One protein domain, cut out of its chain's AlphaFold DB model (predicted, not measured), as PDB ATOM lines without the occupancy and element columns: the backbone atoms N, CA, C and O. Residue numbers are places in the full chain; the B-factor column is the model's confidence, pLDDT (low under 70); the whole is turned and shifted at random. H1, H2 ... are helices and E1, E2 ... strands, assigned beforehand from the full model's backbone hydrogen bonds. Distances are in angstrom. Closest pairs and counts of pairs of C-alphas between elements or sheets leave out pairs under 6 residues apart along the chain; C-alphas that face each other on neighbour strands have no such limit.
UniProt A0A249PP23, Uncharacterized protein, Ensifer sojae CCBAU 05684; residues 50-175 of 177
ATOM      1  N   GLY A  50      27.392   8.907 135.504       87.12
ATOM      2  CA  GLY A  50      26.939   7.689 136.179       87.12
ATOM      3  C   GLY A  50      26.105   6.796 135.257       87.12
ATOM      4  O   GLY A  50      25.439   7.270 134.337       87.12
ATOM      5  N   GLU A  51      26.154   5.489 135.494       92.19
ATOM      6  CA  GLU A  51      25.399   4.482 134.747       92.19
ATOM      7  C   GLU A  51      24.500   3.674 135.668       92.19
ATOM      8  O   GLU A  51      24.799   3.495 136.845       92.19
ATOM      9  N   GLY A  52      23.389   3.169 135.128       93.44
ATOM     10  CA  GLY A  52      22.499   2.266 135.843       93.44
ATOM     11  C   GLY A  52      22.469   0.892 135.209       93.44
ATOM     12  O   GLY A  52      21.903   0.723 134.133       93.44
ATOM     13  N   GLY A  53      22.976  -0.091 135.942       92.31
ATOM     14  CA  GLY A  53      23.029  -1.489 135.555       92.31
ATOM     15  C   GLY A  53      21.669  -2.099 135.223       92.31
ATOM     16  O   GLY A  53      20.601  -1.670 135.693       92.31
ATOM     17  N   SER A  54      21.746  -3.127 134.386       89.75
ATOM     18  CA  SER A  54      20.651  -4.043 134.072       89.75
ATOM     19  C   SER A  54      20.497  -5.091 135.174       89.75
ATOM     20  O   SER A  54      21.412  -5.313 135.967       89.75
ATOM     21  N   LEU A  55      19.347  -5.768 135.221       89.88
ATOM     22  CA  LEU A  55      19.078  -6.796 136.238       89.88
ATOM     23  C   LEU A  55      20.072  -7.962 136.179       89.88
ATOM     24  O   LEU A  55      20.438  -8.503 137.206       89.88
ATOM     25  N   ASN A  56      20.570  -8.303 134.994       92.12
ATOM     26  CA  ASN A  56      21.542  -9.378 134.801       92.12
ATOM     27  C   ASN A  56      23.002  -8.954 135.052       92.12
ATOM     28  O   ASN A  56      23.908  -9.695 134.672       92.12
ATOM     29  N   LEU A  57      23.262  -7.763 135.608       94.81
ATOM     30  CA  LEU A  57      24.629  -7.290 135.850       94.81
ATOM     31  C   LEU A  57      25.378  -8.230 136.800       94.81
ATOM     32  O   LEU A  57      26.466  -8.677 136.457       94.81
ATOM     33  N   ILE A  58      24.772  -8.580 137.937       93.62
ATOM     34  CA  ILE A  58      25.379  -9.472 138.936       93.62
ATOM     35  C   ILE A  58      25.666 -10.842 138.309       93.62
ATOM     36  O   ILE A  58      26.800 -11.309 138.346       93.62
ATOM     37  N   ASP A  59      24.685 -11.427 137.615       93.69
ATOM     38  CA  ASP A  59      24.868 -12.691 136.890       93.69
ATOM     39  C   ASP A  59      25.992 -12.613 135.844       93.69
ATOM     40  O   ASP A  59      26.707 -13.590 135.615       93.69
ATOM     41  N   THR A  60      26.152 -11.460 135.189       94.62
ATOM     42  CA  THR A  60      27.217 -11.229 134.203       94.62
ATOM     43  C   THR A  60      28.584 -11.190 134.872       94.62
ATOM     44  O   THR A  60      29.513 -11.795 134.340       94.62
ATOM     45  N   LEU A  61      28.713 -10.526 136.025       95.88
ATOM     46  CA  LEU A  61      29.952 -10.510 136.802       95.88
ATOM     47  C   LEU A  61      30.314 -11.929 137.254       95.88
ATOM     48  O   LEU A  61      31.380 -12.428 136.897       95.88
ATOM     49  N   CYS A  62      29.380 -12.636 137.897       94.94
ATOM     50  CA  CYS A  62      29.599 -14.003 138.372       94.94
ATOM     51  C   CYS A  62      29.964 -14.971 137.236       94.94
ATOM     52  O   CYS A  62      30.910 -15.744 137.359       94.94
ATOM     53  N   ARG A  63      29.255 -14.919 136.098       94.44
ATOM     54  CA  ARG A  63      29.537 -15.784 134.935       94.44
ATOM     55  C   ARG A  63      30.943 -15.576 134.373       94.44
ATOM     56  O   ARG A  63      31.522 -16.516 133.820       94.44
ATOM     57  N   ASN A  64      31.453 -14.352 134.465       95.06
ATOM     58  CA  ASN A  64      32.772 -13.977 133.976       95.06
ATOM     59  C   ASN A  64      33.851 -14.017 135.067       95.06
ATOM     60  O   ASN A  64      34.965 -13.585 134.794       95.06
ATOM     61  N   GLU A  65      33.541 -14.560 136.253       95.44
ATOM     62  CA  GLU A  65      34.457 -14.628 137.405       95.44
ATOM     63  C   GLU A  65      35.017 -13.253 137.803       95.44
ATOM     64  O   GLU A  65      36.155 -13.123 138.246       95.44
ATOM     65  N   LEU A  66      34.189 -12.220 137.648       96.75
ATOM     66  CA  LEU A  66      34.469 -10.879 138.134       96.75
ATOM     67  C   LEU A  66      33.941 -10.756 139.563       96.75
ATOM     68  O   LEU A  66      32.766 -11.019 139.835       96.75
ATOM     69  N   ASP A  67      34.832 -10.364 140.460       96.94
ATOM     70  CA  ASP A  67      34.570 -10.140 141.870       96.94
ATOM     71  C   ASP A  67      33.650  -8.923 142.046       96.94
ATOM     72  O   ASP A  67      33.918  -7.816 141.560       96.94
ATOM     73  N   LEU A  68      32.529  -9.154 142.731       95.75
ATOM     74  CA  LEU A  68      31.515  -8.138 142.969       95.75
ATOM     75  C   LEU A  68      32.030  -7.024 143.887       95.75
ATOM     76  O   LEU A  68      31.711  -5.862 143.644       95.75
ATOM     77  N   ASP A  69      32.847  -7.347 144.889       95.75
ATOM     78  CA  ASP A  69      33.378  -6.371 145.842       95.75
ATOM     79  C   ASP A  69      34.407  -5.464 145.165       95.75
ATOM     80  O   ASP A  69      34.418  -4.249 145.386       95.75
ATOM     81  N   VAL A  70      35.223  -6.024 144.263       97.19
ATOM     82  CA  VAL A  70      36.153  -5.229 143.447       97.19
ATOM     83  C   VAL A  70      35.383  -4.308 142.503       97.19
ATOM     84  O   VAL A  70      35.710  -3.124 142.410       97.19
ATOM     85  N   PHE A  71      34.319  -4.800 141.856       97.00
ATOM     86  CA  PHE A  71      33.431  -3.953 141.056       97.00
ATOM     87  C   PHE A  71      32.823  -2.817 141.889       97.00
ATOM     88  O   PHE A  71      32.866  -1.661 141.461       97.00
ATOM     89  N   ILE A  72      32.285  -3.120 143.075       96.12
ATOM     90  CA  ILE A  72      31.679  -2.119 143.961       96.12
ATOM     91  C   ILE A  72      32.707  -1.053 144.354       96.12
ATOM     92  O   ILE A  72      32.403   0.139 144.268       96.12
ATOM     93  N   GLY A  73      33.923  -1.462 144.721       95.94
ATOM     94  CA  GLY A  73      35.005  -0.559 145.107       95.94
ATOM     95  C   GLY A  73      35.512   0.312 143.957       95.94
ATOM     96  O   GLY A  73      35.511   1.539 144.064       95.94
ATOM     97  N   GLU A  74      35.908  -0.299 142.838       94.69
ATOM     98  CA  GLU A  74      36.499   0.414 141.696       94.69
ATOM     99  C   GLU A  74      35.494   1.319 140.982       94.69
ATOM    100  O   GLU A  74      35.833   2.430 140.559       94.69
ATOM    101  N   ALA A  75      34.245   0.862 140.855       94.75
ATOM    102  CA  ALA A  75      33.187   1.597 140.177       94.75
ATOM    103  C   ALA A  75      32.392   2.522 141.111       94.75
ATOM    104  O   ALA A  75      31.524   3.251 140.627       94.75
ATOM    105  N   GLY A  76      32.663   2.518 142.422       95.31
ATOM    106  CA  GLY A  76      31.880   3.270 143.407       95.31
ATOM    107  C   GLY A  76      30.391   2.925 143.324       95.31
ATOM    108  O   GLY A  76      29.547   3.822 143.240       95.31
ATOM    109  N   ALA A  77      30.080   1.631 143.229       96.44
ATOM    110  CA  ALA A  77      28.733   1.168 142.935       96.44
ATOM    111  C   ALA A  77      27.789   1.341 144.137       96.44
ATOM    112  O   ALA A  77      28.184   1.200 145.291       96.44
ATOM    113  N   THR A  78      26.518   1.628 143.860       96.31
ATOM    114  CA  THR A  78      25.442   1.748 144.858       96.31
ATOM    115  C   THR A  78      24.201   1.012 144.383       96.31
ATOM    116  O   THR A  78      23.941   0.943 143.183       96.31
ATOM    117  N   HIS A  79      23.414   0.458 145.298       96.00
ATOM    118  CA  HIS A  79      22.212  -0.302 144.972       96.00
ATOM    119  C   HIS A  79      21.198   0.507 144.164       96.00
ATOM    120  O   HIS A  79      20.819   1.630 144.501       96.00
ATOM    121  N   LYS A  80      20.687  -0.127 143.115       95.94
ATOM    122  CA  LYS A  80      19.584   0.332 142.277       95.94
ATOM    123  C   LYS A  80      18.410  -0.621 142.472       95.94
ATOM    124  O   LYS A  80      18.382  -1.713 141.908       95.94
ATOM    125  N   LEU A  81      17.426  -0.181 143.258       95.25
ATOM    126  CA  LEU A  81      16.269  -0.995 143.668       95.25
ATOM    127  C   LEU A  81      15.106  -0.979 142.655       95.25
ATOM    128  O   LEU A  81      14.165  -1.768 142.753       95.25
ATOM    129  N   GLY A  82      15.135  -0.055 141.694       94.31
ATOM    130  CA  GLY A  82      14.061   0.145 140.728       94.31
ATOM    131  C   GLY A  82      14.241   1.409 139.895       94.31
ATOM    132  O   GLY A  82      15.317   2.007 139.860       94.31
ATOM    133  N   VAL A  83      13.166   1.817 139.222       94.75
ATOM    134  CA  VAL A  83      13.080   3.057 138.441       94.75
ATOM    135  C   VAL A  83      11.860   3.851 138.898       94.75
ATOM    136  O   VAL A  83      10.756   3.310 138.953       94.75
ATOM    137  N   LEU A  84      12.057   5.132 139.202       95.12
ATOM    138  CA  LEU A  84      10.979   6.077 139.475       95.12
ATOM    139  C   LEU A  84      10.668   6.872 138.202       95.12
ATOM    140  O   LEU A  84      11.526   7.559 137.657       95.12
ATOM    141  N   TYR A  85       9.423   6.781 137.753       95.12
ATOM    142  CA  TYR A  85       8.862   7.592 136.684       95.12
ATOM    143  C   TYR A  85       8.081   8.746 137.322       95.12
ATOM    144  O   TYR A  85       7.064   8.503 137.970       95.12
ATOM    145  N   GLU A  86       8.559   9.985 137.168       94.31
ATOM    146  CA  GLU A  86       7.879  11.194 137.663       94.31
ATOM    147  C   GLU A  86       7.286  12.010 136.513       94.31
ATOM    148  O   GLU A  86       7.976  12.290 135.534       94.31
ATOM    149  N   ASN A  87       6.027  12.429 136.652       94.19
ATOM    150  CA  ASN A  87       5.319  13.300 135.704       94.19
ATOM    151  C   ASN A  87       5.150  12.709 134.287       94.19
ATOM    152  O   ASN A  87       5.063  13.449 133.304       94.19
ATOM    153  N   TRP A  88       5.104  11.378 134.161       94.12
ATOM    154  CA  TRP A  88       5.000  10.696 132.864       94.12
ATOM    155  C   TRP A  88       3.577  10.676 132.298       94.12
ATOM    156  O   TRP A  88       3.413  10.487 131.094       94.12
ATOM    157  N   ARG A  89       2.541  10.884 133.124       90.25
ATOM    158  CA  ARG A  89       1.143  10.922 132.650       90.25
ATOM    159  C   ARG A  89       0.778  12.231 131.943       90.25
ATOM    160  O   ARG A  89      -0.210  12.267 131.213       90.25
ATOM    161  N   GLY A  90       1.583  13.281 132.116       84.88
ATOM    162  CA  GLY A  90       1.336  14.597 131.533       84.88
ATOM    163  C   GLY A  90       0.137  15.326 132.156       84.88
ATOM    164  O   GLY A  90      -0.411  14.923 133.178       84.88
ATOM    165  N   GLY A  91      -0.263  16.452 131.559       86.44
ATOM    166  CA  GLY A  91      -1.441  17.213 132.005       86.44
ATOM    167  C   GLY A  91      -1.244  18.069 133.264       86.44
ATOM    168  O   GLY A  91      -2.219  18.573 133.809       86.44
ATOM    169  N   GLY A  92      -0.003  18.249 133.731       85.81
ATOM    170  CA  GLY A  92       0.326  19.123 134.867       85.81
ATOM    171  C   GLY A  92      -0.056  18.572 136.245       85.81
ATOM    172  O   GLY A  92       0.146  19.258 137.244       85.81
ATOM    173  N   ILE A  93      -0.582  17.347 136.314       86.62
ATOM    174  CA  ILE A  93      -0.876  16.654 137.570       86.62
ATOM    175  C   ILE A  93       0.379  15.875 137.978       86.62
ATOM    176  O   ILE A  93       0.818  15.027 137.201       86.62
ATOM    177  N   PRO A  94       0.956  16.125 139.167       91.56
ATOM    178  CA  PRO A  94       2.096  15.354 139.639       91.56
ATOM    179  C   PRO A  94       1.753  13.867 139.758       91.56
ATOM    180  O   PRO A  94       0.791  13.498 140.435       91.56
ATOM    181  N   ASP A  95       2.556  13.010 139.131       91.69
ATOM    182  CA  ASP A  95       2.426  11.558 139.233       91.69
ATOM    183  C   ASP A  95       3.776  10.890 139.493       91.69
ATOM    184  O   ASP A  95       4.824  11.363 139.054       91.69
ATOM    185  N   ARG A  96       3.740   9.791 140.250       92.50
ATOM    186  CA  ARG A  96       4.903   8.960 140.561       92.50
ATOM    187  C   ARG A  96       4.551   7.501 140.365       92.50
ATOM    188  O   ARG A  96       3.623   6.994 140.992       92.50
ATOM    189  N   TYR A  97       5.328   6.818 139.539       92.69
ATOM    190  CA  TYR A  97       5.231   5.379 139.352       92.69
ATOM    191  C   TYR A  97       6.580   4.723 139.635       92.69
ATOM    192  O   TYR A  97       7.573   4.975 138.955       92.69
ATOM    193  N   TYR A  98       6.608   3.867 140.653       94.38
ATOM    194  CA  TYR A  98       7.785   3.091 141.023       94.38
ATOM    195  C   TYR A  98       7.731   1.729 140.336       94.38
ATOM    196  O   TYR A  98       6.897   0.884 140.670       94.38
ATOM    197  N   ARG A  99       8.645   1.503 139.393       93.12
ATOM    198  CA  ARG A  99       8.912   0.188 138.811       93.12
ATOM    199  C   ARG A  99      10.059  -0.459 139.572       93.12
ATOM    200  O   ARG A  99      11.227  -0.287 139.228       93.12
ATOM    201  N   MET A 100       9.701  -1.187 140.614       93.19
ATOM    202  CA  MET A 100      10.648  -1.891 141.466       93.19
ATOM    203  C   MET A 100      11.211  -3.140 140.778       93.19
ATOM    204  O   MET A 100      10.556  -3.748 139.926       93.19
ATOM    205  N   PHE A 101      12.429  -3.527 141.145       91.88
ATOM    206  CA  PHE A 101      13.062  -4.755 140.676       91.88
ATOM    207  C   PHE A 101      12.686  -5.918 141.595       91.88
ATOM    208  O   PHE A 101      13.427  -6.280 142.502       91.88
ATOM    209  N   GLY A 102      11.476  -6.443 141.386       84.19
ATOM    210  CA  GLY A 102      10.932  -7.549 142.169       84.19
ATOM    211  C   GLY A 102      11.591  -8.889 141.848       84.19
ATOM    212  O   GLY A 102      11.785  -9.217 140.675       84.19
ATOM    213  N   GLY A 103      11.915  -9.644 142.895       82.00
ATOM    214  CA  GLY A 103      12.464 -10.996 142.836       82.00
ATOM    215  C   GLY A 103      11.469 -12.068 143.294       82.00
ATOM    216  O   GLY A 103      10.251 -11.904 143.193       82.00
ATOM    217  N   SER A 104      12.009 -13.182 143.785       83.94
ATOM    218  CA  SER A 104      11.252 -14.237 144.469       83.94
ATOM    219  C   SER A 104      10.651 -13.749 145.790       83.94
ATOM    220  O   SER A 104      11.107 -12.759 146.360       83.94
ATOM    221  N   GLY A 105       9.651 -14.465 146.299       86.94
ATOM    222  CA  GLY A 105       8.996 -14.168 147.573       86.94
ATOM    223  C   GLY A 105       7.879 -13.127 147.484       86.94
ATOM    224  O   GLY A 105       7.364 -12.710 148.516       86.94
ATOM    225  N   ILE A 106       7.483 -12.712 146.274       92.56
ATOM    226  CA  ILE A 106       6.348 -11.804 146.054       92.56
ATOM    227  C   ILE A 106       5.157 -12.609 145.516       92.56
ATOM    228  O   ILE A 106       5.164 -12.977 144.333       92.56
ATOM    229  N   PRO A 107       4.102 -12.848 146.322       92.56
ATOM    230  CA  PRO A 107       2.940 -13.633 145.905       92.56
ATOM    231  C   PRO A 107       2.297 -13.124 144.612       92.56
ATOM    232  O   PRO A 107       1.896 -13.915 143.760       92.56
ATOM    233  N   GLU A 108       2.239 -11.804 144.424       92.81
ATOM    234  CA  GLU A 108       1.676 -11.154 143.241       92.81
ATOM    235  C   GLU A 108       2.424 -11.477 141.945       92.81
ATOM    236  O   GLU A 108       1.818 -11.461 140.872       92.81
ATOM    237  N   ILE A 109       3.725 -11.763 142.037       89.25
ATOM    238  CA  ILE A 109       4.587 -12.105 140.901       89.25
ATOM    239  C   ILE A 109       4.657 -13.629 140.719       89.25
ATOM    240  O   ILE A 109       4.756 -14.121 139.590       89.25
ATOM    241  N   GLU A 110       4.595 -14.392 141.809       91.69
ATOM    242  CA  GLU A 110       4.709 -15.852 141.791       91.69
ATOM    243  C   GLU A 110       3.405 -16.559 141.413       91.69
ATOM    244  O   GLU A 110       3.435 -17.543 140.667       91.69
ATOM    245  N   CYS A 111       2.257 -16.052 141.872       93.00
ATOM    246  CA  CYS A 111       0.954 -16.620 141.552       93.00
ATOM    247  C   CYS A 111       0.640 -16.400 140.070       93.00
ATOM    248  O   CYS A 111       0.274 -15.299 139.650       93.00
ATOM    249  N   ARG A 112       0.777 -17.464 139.272       93.75
ATOM    250  CA  ARG A 112       0.511 -17.450 137.833       93.75
ATOM    251  C   ARG A 112      -0.517 -18.497 137.445       93.75
ATOM    252  O   ARG A 112      -0.378 -19.670 137.777       93.75
ATOM    253  N   VAL A 113      -1.521 -18.075 136.682       94.50
ATOM    254  CA  VAL A 113      -2.573 -18.954 136.151       94.50
ATOM    255  C   VAL A 113      -2.711 -18.681 134.661       94.50
ATOM    256  O   VAL A 113      -3.062 -17.574 134.266       94.50
ATOM    257  N   GLY A 114      -2.382 -19.661 133.817       92.56
ATOM    258  CA  GLY A 114      -2.494 -19.523 132.358       92.56
ATOM    259  C   GLY A 114      -1.663 -18.379 131.756       92.56
ATOM    260  O   GLY A 114      -2.075 -17.795 130.762       92.56
ATOM    261  N   GLY A 115      -0.529 -18.022 132.372       90.81
ATOM    262  CA  GLY A 115       0.305 -16.884 131.953       90.81
ATOM    263  C   GLY A 115      -0.150 -15.517 132.484       90.81
ATOM    264  O   GLY A 115       0.521 -14.520 132.234       90.81
ATOM    265  N   PHE A 116      -1.243 -15.463 133.248       92.81
ATOM    266  CA  PHE A 116      -1.730 -14.254 133.913       92.81
ATOM    267  C   PHE A 116      -1.251 -14.173 135.363       92.81
ATOM    268  O   PHE A 116      -0.978 -15.199 135.987       92.81
ATOM    269  N   PHE A 117      -1.217 -12.952 135.902       94.69
ATOM    270  CA  PHE A 117      -0.868 -12.637 137.292       94.69
ATOM    271  C   PHE A 117      -2.136 -12.217 138.059       94.69
ATOM    272  O   PHE A 117      -2.370 -11.019 138.231       94.69
ATOM    273  N   PRO A 118      -3.005 -13.160 138.475       96.06
ATOM    274  CA  PRO A 118      -4.327 -12.845 139.023       96.06
ATOM    275  C   PRO A 118      -4.283 -11.929 140.249       96.06
ATOM    276  O   PRO A 118      -5.099 -11.016 140.353       96.06
ATOM    277  N   LEU A 119      -3.315 -12.125 141.149       95.19
ATOM    278  CA  LEU A 119      -3.166 -11.280 142.335       95.19
ATOM    279  C   LEU A 119      -2.753  -9.851 141.959       95.19
ATOM    280  O   LEU A 119      -3.334  -8.894 142.462       95.19
ATOM    281  N   LEU A 120      -1.833  -9.686 141.004       93.69
ATOM    282  CA  LEU A 120      -1.470  -8.364 140.495       93.69
ATOM    283  C   LEU A 120      -2.658  -7.681 139.796       93.69
ATOM    284  O   LEU A 120      -2.907  -6.497 140.016       93.69
ATOM    285  N   SER A 121      -3.430  -8.425 138.997       94.94
ATOM    286  CA  SER A 121      -4.652  -7.920 138.359       94.94
ATOM    287  C   SER A 121      -5.697  -7.467 139.380       94.94
ATOM    288  O   SER A 121      -6.320  -6.426 139.174       94.94
ATOM    289  N   ALA A 122      -5.862  -8.195 140.488       95.62
ATOM    290  CA  ALA A 122      -6.764  -7.805 141.568       95.62
ATOM    291  C   ALA A 122      -6.350  -6.467 142.204       95.62
ATOM    292  O   ALA A 122      -7.195  -5.593 142.383       95.62
ATOM    293  N   ARG A 123      -5.050  -6.258 142.454       95.12
ATOM    294  CA  ARG A 123      -4.522  -4.988 142.987       95.12
ATOM    295  C   ARG A 123      -4.726  -3.818 142.029       95.12
ATOM    296  O   ARG A 123      -5.140  -2.743 142.455       95.12
ATOM    297  N   ILE A 124      -4.501  -4.035 140.730       94.31
ATOM    298  CA  ILE A 124      -4.791  -3.030 139.692       94.31
ATOM    299  C   ILE A 124      -6.281  -2.666 139.709       94.31
ATOM    300  O   ILE A 124      -6.617  -1.483 139.702       94.31
ATOM    301  N   ALA A 125      -7.170  -3.663 139.761       96.56
ATOM    302  CA  ALA A 125      -8.615  -3.444 139.807       96.56
ATOM    303  C   ALA A 125      -9.064  -2.706 141.083       96.56
ATOM    304  O   ALA A 125     -10.001  -1.914 141.029       96.56
ATOM    305  N   ALA A 126      -8.371  -2.922 142.204       96.25
ATOM    306  CA  ALA A 126      -8.583  -2.209 143.463       96.25
ATOM    307  C   ALA A 126      -7.978  -0.787 143.486       96.25
ATOM    308  O   ALA A 126      -8.191  -0.047 144.443       96.25
ATOM    309  N   GLY A 127      -7.239  -0.383 142.445       94.12
ATOM    310  CA  GLY A 127      -6.583   0.926 142.376       94.12
ATOM    311  C   GLY A 127      -5.358   1.052 143.285       94.12
ATOM    312  O   GLY A 127      -4.972   2.161 143.652       94.12
ATOM    313  N   GLU A 128      -4.747  -0.067 143.667       93.88
ATOM    314  CA  GLU A 128      -3.605  -0.082 144.571       93.88
ATOM    315  C   GLU A 128      -2.286   0.247 143.864       93.88
ATOM    316  O   GLU A 128      -2.053  -0.059 142.691       93.88
ATOM    317  N   ASN A 129      -1.363   0.830 144.624       91.06
ATOM    318  CA  ASN A 129      -0.016   1.107 144.158       91.06
ATOM    319  C   ASN A 129       0.819  -0.178 144.093       91.06
ATOM    320  O   ASN A 129       1.156  -0.753 145.123       91.06
ATOM    321  N   LEU A 130       1.224  -0.592 142.891       92.12
ATOM    322  CA  LEU A 130       1.885  -1.889 142.684       92.12
ATOM    323  C   LEU A 130       3.215  -2.048 143.427       92.12
ATOM    324  O   LEU A 130       3.559  -3.151 143.815       92.12
ATOM    325  N   HIS A 131       3.952  -0.967 143.681       91.75
ATOM    326  CA  HIS A 131       5.202  -1.046 144.445       91.75
ATOM    327  C   HIS A 131       5.002  -1.511 145.897       91.75
ATOM    328  O   HIS A 131       5.948  -1.986 146.512       91.75
ATOM    329  N   THR A 132       3.781  -1.415 146.431       91.56
ATOM    330  CA  THR A 132       3.457  -1.840 147.800       91.56
ATOM    331  C   THR A 132       3.353  -3.357 147.965       91.56
ATOM    332  O   THR A 132       3.294  -3.824 149.097       91.56
ATOM    333  N   CYS A 133       3.362  -4.143 146.879       92.31
ATOM    334  CA  CYS A 133       3.501  -5.598 146.995       92.31
ATOM    335  C   CYS A 133       4.945  -6.050 147.259       92.31
ATOM    336  O   CYS A 133       5.173  -7.226 147.519       92.31
ATOM    337  N   ILE A 134       5.920  -5.137 147.187       94.44
ATOM    338  CA  ILE A 134       7.334  -5.452 147.386       94.44
ATOM    339  C   ILE A 134       7.750  -4.996 148.785       94.44
ATOM    340  O   ILE A 134       7.826  -3.785 149.009       94.44
ATOM    341  N   PRO A 135       8.066  -5.918 149.716       93.25
ATOM    342  CA  PRO A 135       8.429  -5.562 151.091       93.25
ATOM    343  C   PRO A 135       9.574  -4.545 151.171       93.25
ATOM    344  O   PRO A 135       9.518  -3.573 151.923       93.25
ATOM    345  N   GLY A 136      10.587  -4.705 150.319       93.75
ATOM    346  CA  GLY A 136      11.751  -3.827 150.242       93.75
ATOM    347  C   GLY A 136      11.456  -2.405 149.758       93.75
ATOM    348  O   GLY A 136      12.349  -1.561 149.798       93.75
ATOM    349  N   PHE A 137      10.227  -2.079 149.343       94.81
ATOM    350  CA  PHE A 137       9.844  -0.694 149.053       94.81
ATOM    351  C   PHE A 137       9.977   0.225 150.283       94.81
ATOM    352  O   PHE A 137      10.277   1.411 150.137       94.81
ATOM    353  N   GLU A 138       9.861  -0.324 151.496       94.12
ATOM    354  CA  GLU A 138      10.112   0.394 152.753       94.12
ATOM    355  C   GLU A 138      11.511   1.036 152.816       94.12
ATOM    356  O   GLU A 138      11.666   2.117 153.392       94.12
ATOM    357  N   LEU A 139      12.521   0.436 152.169       94.62
ATOM    358  CA  LEU A 139      13.878   0.996 152.085       94.62
ATOM    359  C   LEU A 139      13.890   2.353 151.366       94.62
ATOM    360  O   LEU A 139      14.618   3.266 151.758       94.62
ATOM    361  N   ILE A 140      13.050   2.513 150.337       92.88
ATOM    362  CA  ILE A 140      12.917   3.775 149.600       92.88
ATOM    363  C   ILE A 140      12.229   4.825 150.472       92.88
ATOM    364  O   ILE A 140      12.685   5.968 150.525       92.88
ATOM    365  N   ILE A 141      11.157   4.443 151.175       92.81
ATOM    366  CA  ILE A 141      10.398   5.349 152.049       92.81
ATOM    367  C   ILE A 141      11.307   5.923 153.144       92.81
ATOM    368  O   ILE A 141      11.290   7.129 153.397       92.81
ATOM    369  N   LYS A 142      12.130   5.070 153.761       95.56
ATOM    370  CA  LYS A 142      13.017   5.443 154.873       95.56
ATOM    371  C   LYS A 142      14.333   6.082 154.433       95.56
ATOM    372  O   LYS A 142      15.056   6.583 155.286       95.56
ATOM    373  N   LYS A 143      14.624   6.112 153.125       94.88
ATOM    374  CA  LYS A 143      15.922   6.535 152.567       94.88
ATOM    375  C   LYS A 143      17.084   5.745 153.180       94.88
ATOM    376  O   LYS A 143      18.049   6.335 153.659       94.88
ATOM    377  N   ALA A 144      16.943   4.423 153.173       96.56
ATOM    378  CA  ALA A 144      17.912   3.501 153.747       96.56
ATOM    379  C   ALA A 144      19.327   3.717 153.179       96.56
ATOM    380  O   ALA A 144      19.518   4.008 151.993       96.56
ATOM    381  N   SER A 145      20.318   3.560 154.047       96.88
ATOM    382  CA  SER A 145      21.734   3.479 153.708       96.88
ATOM    383  C   SER A 145      22.053   2.196 152.930       96.88
ATOM    384  O   SER A 145      21.270   1.249 152.922       96.88
ATOM    385  N   GLN A 146      23.224   2.139 152.283       94.50
ATOM    386  CA  GLN A 146      23.662   0.924 151.577       94.50
ATOM    387  C   GLN A 146      23.751  -0.285 152.522       94.50
ATOM    388  O   GLN A 146      23.331  -1.369 152.145       94.50
ATOM    389  N   VAL A 147      24.178  -0.064 153.770       95.88
ATOM    390  CA  VAL A 147      24.280  -1.110 154.800       95.88
ATOM    391  C   VAL A 147      22.906  -1.676 155.163       95.88
ATOM    392  O   VAL A 147      22.725  -2.885 155.152       95.88
ATOM    393  N   GLU A 148      21.912  -0.821 155.415       96.75
ATOM    394  CA  GLU A 148      20.540  -1.273 155.711       96.75
ATOM    395  C   GLU A 148      19.910  -2.021 154.523       96.75
ATOM    396  O   GLU A 148      19.099  -2.930 154.707       96.75
ATOM    397  N   ILE A 149      20.274  -1.639 153.293       95.94
ATOM    398  CA  ILE A 149      19.864  -2.358 152.086       95.94
ATOM    399  C   ILE A 149      20.513  -3.748 152.065       95.94
ATOM    400  O   ILE A 149      19.790  -4.729 151.908       95.94
ATOM    401  N   ASP A 150      21.830  -3.849 152.258       94.75
ATOM    402  CA  ASP A 150      22.559  -5.125 152.290       94.75
ATOM    403  C   ASP A 150      22.005  -6.076 153.358       94.75
ATOM    404  O   ASP A 150      21.757  -7.249 153.077       94.75
ATOM    405  N   GLU A 151      21.734  -5.560 154.559       95.62
ATOM    406  CA  GLU A 151      21.138  -6.319 155.659       95.62
ATOM    407  C   GLU A 151      19.775  -6.910 155.273       95.62
ATOM    408  O   GLU A 151      19.535  -8.096 155.504       95.62
ATOM    409  N   LEU A 152      18.891  -6.122 154.645       93.94
ATOM    410  CA  LEU A 152      17.578  -6.617 154.219       93.94
ATOM    411  C   LEU A 152      17.669  -7.565 153.014       93.94
ATOM    412  O   LEU A 152      16.876  -8.498 152.900       93.94
ATOM    413  N   LEU A 153      18.610  -7.351 152.094       92.75
ATOM    414  CA  LEU A 153      18.839  -8.276 150.982       92.75
ATOM    415  C   LEU A 153      19.330  -9.636 151.489       92.75
ATOM    416  O   LEU A 153      18.868 -10.666 150.998       92.75
ATOM    417  N   ALA A 154      20.197  -9.644 152.505       92.94
ATOM    418  CA  ALA A 154      20.741 -10.856 153.106       92.94
ATOM    419  C   ALA A 154      19.681 -11.739 153.789       92.94
ATOM    420  O   ALA A 154      19.882 -12.950 153.891       92.94
ATOM    421  N   THR A 155      18.541 -11.181 154.221       93.31
ATOM    422  CA  THR A 155      17.444 -11.995 154.775       93.31
ATOM    423  C   THR A 155      16.704 -12.801 153.707       93.31
ATOM    424  O   THR A 155      16.050 -13.787 154.031       93.31
ATOM    425  N   GLY A 156      16.771 -12.383 152.436       90.62
ATOM    426  CA  GLY A 156      15.973 -12.952 151.346       90.62
ATOM    427  C   GLY A 156      14.486 -12.568 151.377       90.62
ATOM    428  O   GLY A 156      13.739 -12.947 150.479       90.62
ATOM    429  N   GLU A 157      14.048 -11.782 152.365       90.62
ATOM    430  CA  GLU A 157      12.643 -11.388 152.558       90.62
ATOM    431  C   GLU A 157      12.315 -10.017 151.948       90.62
ATOM    432  O   GLU A 157      11.175  -9.556 151.982       90.62
ATOM    433  N   SER A 158      13.307  -9.348 151.358       92.88
ATOM    434  CA  SER A 158      13.135  -8.036 150.726       92.88
ATOM    435  C   SER A 158      12.156  -8.058 149.542       92.88
ATOM    436  O   SER A 158      11.592  -7.024 149.180       92.88
ATOM    437  N   GLY A 159      11.991  -9.211 148.886       92.75
ATOM    438  CA  GLY A 159      11.334  -9.309 147.583       92.75
ATOM    439  C   GLY A 159      12.059  -8.526 146.478       92.75
ATOM    440  O   GLY A 159      11.502  -8.335 145.400       92.75
ATOM    441  N   LEU A 160      13.280  -8.041 146.718       92.38
ATOM    442  CA  LEU A 160      14.071  -7.272 145.763       92.38
ATOM    443  C   LEU A 160      15.154  -8.138 145.128       92.38
ATOM    444  O   LEU A 160      15.821  -8.927 145.791       92.38
ATOM    445  N   TYR A 161      15.369  -7.913 143.839       90.88
ATOM    446  CA  TYR A 161      16.531  -8.381 143.097       90.88
ATOM    447  C   TYR A 161      17.205  -7.157 142.455       90.88
ATOM    448  O   TYR A 161      16.872  -6.779 141.325       90.88
ATOM    449  N   PRO A 162      18.047  -6.433 143.215       92.94
ATOM    450  CA  PRO A 162      18.563  -5.136 142.802       92.94
ATOM    451  C   PRO A 162      19.655  -5.253 141.734       92.94
ATOM    452  O   PRO A 162      20.234  -6.306 141.488       92.94
ATOM    453  N   SER A 163      19.946  -4.117 141.108       95.62
ATOM    454  CA  SER A 163      21.153  -3.906 140.302       95.62
ATOM    455  C   SER A 163      21.986  -2.792 140.949       95.62
ATOM    456  O   SER A 163      21.764  -2.462 142.111       95.62
ATOM    457  N   PHE A 164      22.892  -2.157 140.206       97.12
ATOM    458  CA  PHE A 164      23.742  -1.077 140.707       97.12
ATOM    459  C   PHE A 164      23.679   0.188 139.844       97.12
ATOM    460  O   PHE A 164      23.553   0.113 138.622       97.12
ATOM    461  N   HIS A 165      23.796   1.358 140.469       96.81
ATOM    462  CA  HIS A 165      24.333   2.562 139.842       96.81
ATOM    463  C   HIS A 165      25.845   2.597 140.052       96.81
ATOM    464  O   HIS A 165      26.296   2.291 141.150       96.81
ATOM    465  N   PHE A 166      26.630   2.970 139.045       95.69
ATOM    466  CA  PHE A 166      28.092   2.931 139.136       95.69
ATOM    467  C   PHE A 166      28.776   3.935 138.197       95.69
ATOM    468  O   PHE A 166      28.160   4.508 137.295       95.69
ATOM    469  N   ASN A 167      30.071   4.159 138.414       93.31
ATOM    470  CA  ASN A 167      30.923   4.983 137.567       93.31
ATOM    471  C   ASN A 167      31.504   4.166 136.401       93.31
ATOM    472  O   ASN A 167      32.207   3.178 136.619       93.31
ATOM    473  N   HIS A 168      31.269   4.630 135.170       90.12
ATOM    474  CA  HIS A 168      31.735   3.961 133.949       90.12
ATOM    475  C   HIS A 168      33.249   3.715 133.945       90.12
ATOM    476  O   HIS A 168      33.700   2.591 133.742       90.12
ATOM    477  N   ALA A 169      34.038   4.761 134.208       89.06
ATOM    478  CA  ALA A 169      35.495   4.690 134.140       89.06
ATOM    479  C   ALA A 169      36.078   3.781 135.229       89.06
ATOM    480  O   ALA A 169      37.098   3.136 135.010       89.06
ATOM    481  N   GLY A 170      35.443   3.738 136.402       91.81
ATOM    482  CA  GLY A 170      35.817   2.820 137.472       91.81
ATOM    483  C   GLY A 170      35.617   1.360 137.094       91.81
ATOM    484  O   GLY A 170      36.550   0.568 137.193       91.81
ATOM    485  N   PHE A 171      34.444   1.022 136.557       93.69
ATOM    486  CA  PHE A 171      34.196  -0.342 136.099       93.69
ATOM    487  C   PHE A 171      35.115  -0.725 134.931       93.69
ATOM    488  O   PHE A 171      35.695  -1.805 134.918       93.69
ATOM    489  N   GLU A 172      35.322   0.175 133.974       91.81
ATOM    490  CA  GLU A 172      36.222  -0.090 132.858       91.81
ATOM    491  C   GLU A 172      37.675  -0.319 133.302       91.81
ATOM    492  O   GLU A 172      38.334  -1.208 132.766       91.81
ATOM    493  N   ARG A 173      38.182   0.426 134.299       90.88
ATOM    494  CA  ARG A 173      39.511   0.157 134.878       90.88
ATOM    495  C   ARG A 173      39.597  -1.244 135.465       90.88
ATOM    496  O   ARG A 173      40.594  -1.913 135.222       90.88
ATOM    497  N   TYR A 174      38.565  -1.681 136.185       95.38
ATOM    498  CA  TYR A 174      38.531  -3.028 136.741       95.38
ATOM    499  C   TYR A 174      38.613  -4.097 135.641       95.38
ATOM    500  O   TYR A 174      39.395  -5.031 135.747       95.38
ATOM    501  N   LEU A 175      37.879  -3.921 134.541       95.00
ATOM    502  CA  LEU A 175      37.876  -4.884 133.432       95.00
ATOM    503  C   LEU A 175      39.200  -4.952 132.647       95.00
ATOM    504  O   LEU A 175      39.412  -5.909 131.904       95.00
TER     505      LEU A 175
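Overview. This is residues 50 to 175 of the 177 residues of an uncharacterized protein of Ensifer sojae CCBAU 05684 (UniProt A0A249PP23). What shape does the domain have? Two clusters of short helices, H1, H2 and H8 at one end and H3, H4 and H5 at the other, are joined by two small strand pairs, E1 with E4 and the hairpin of E2 and E3, which reaches out to its loop, residues 87 to 95. H6 and H7 lie on one side of the domain, between the two clusters, and run opposite ways at a shallow tilt of 28 degrees. What is it made of? The 126 printed residues hold eight named helices and four named strands, in the order H1, H2, E1, E2, E3, H3, H4, H5, H6, H7, E4, H8; the class is mixed, and both two-stranded sheets, E1 - E4 and E2 - E3, are antiparallel. How compact is it? It is only just compact, close to loose, with a radius of gyration of the C-alphas of 16.6 A and spans of 48 by 38 by 27 A.

Along the chain. Where do the first elements lie? H1 is residues 57 to 63, from C-alpha 57 at (24.629, -7.290, 135.850), and H2 is 68 to 75, 10.3 A long. E1 is 78 to 80, E2 is 82 to 86, 13.0 A, and E3 is 96 to 100, 12.3 A. What follows? H3 is 107 to 110, H4 is 118 to 125, 10.4 A, H5 is 130 to 133, H6 is 137 to 142 and H7 is 146 to 154, 12.2 A. E4 is 163 to 166, and H8 is 168 to 175, 10.8 A, ending at C-alpha 175 at (37.876, -4.884, 133.432).

Arrangement. How do the strands pair? In E1 and E4, N 78 and O 165 are 2.8 A apart; residues 51 to 52 also pair with 165 to 166 of E4, antiparallel. E1 runs on into E2 at 68 degrees, and in the hairpin of E2 and E3, N 83 and O 99 are 2.9 A apart. Which helices touch? H2 and H8 touch, opposite ways at a steep tilt of 48 degrees, their closest C-alphas being Ala 75 and Gly 170, 4.0 A. H3 and H4 touch, with Glu 108 and Leu 119 closest at 4.9 A. H1 and H2, and likewise H4 and H5, only just touch, only at the corner, with 3 pairs of C-alphas within 8 A. What of H6 and H7, and the helix backbones? H6 and H7 are close but not clearly touching, with C-alphas Leu 139 and Ile 149 closest at 6.9 A. In H1, H2, H4, H6, H7 and H8 every O i to N i+4 pair is within hydrogen-bond range; H3 and H5 are too short for one.

Size, cuts and confidence. How far does it reach? The two C-alphas farthest apart, those of Ala 126 and Arg 173, are 48.9 A apart. Are there cuts or long links? The printed part has no cut, and no link is long. How sure is the model? The mean pLDDT of the printed part is 93.3, and no printed residue is under 70.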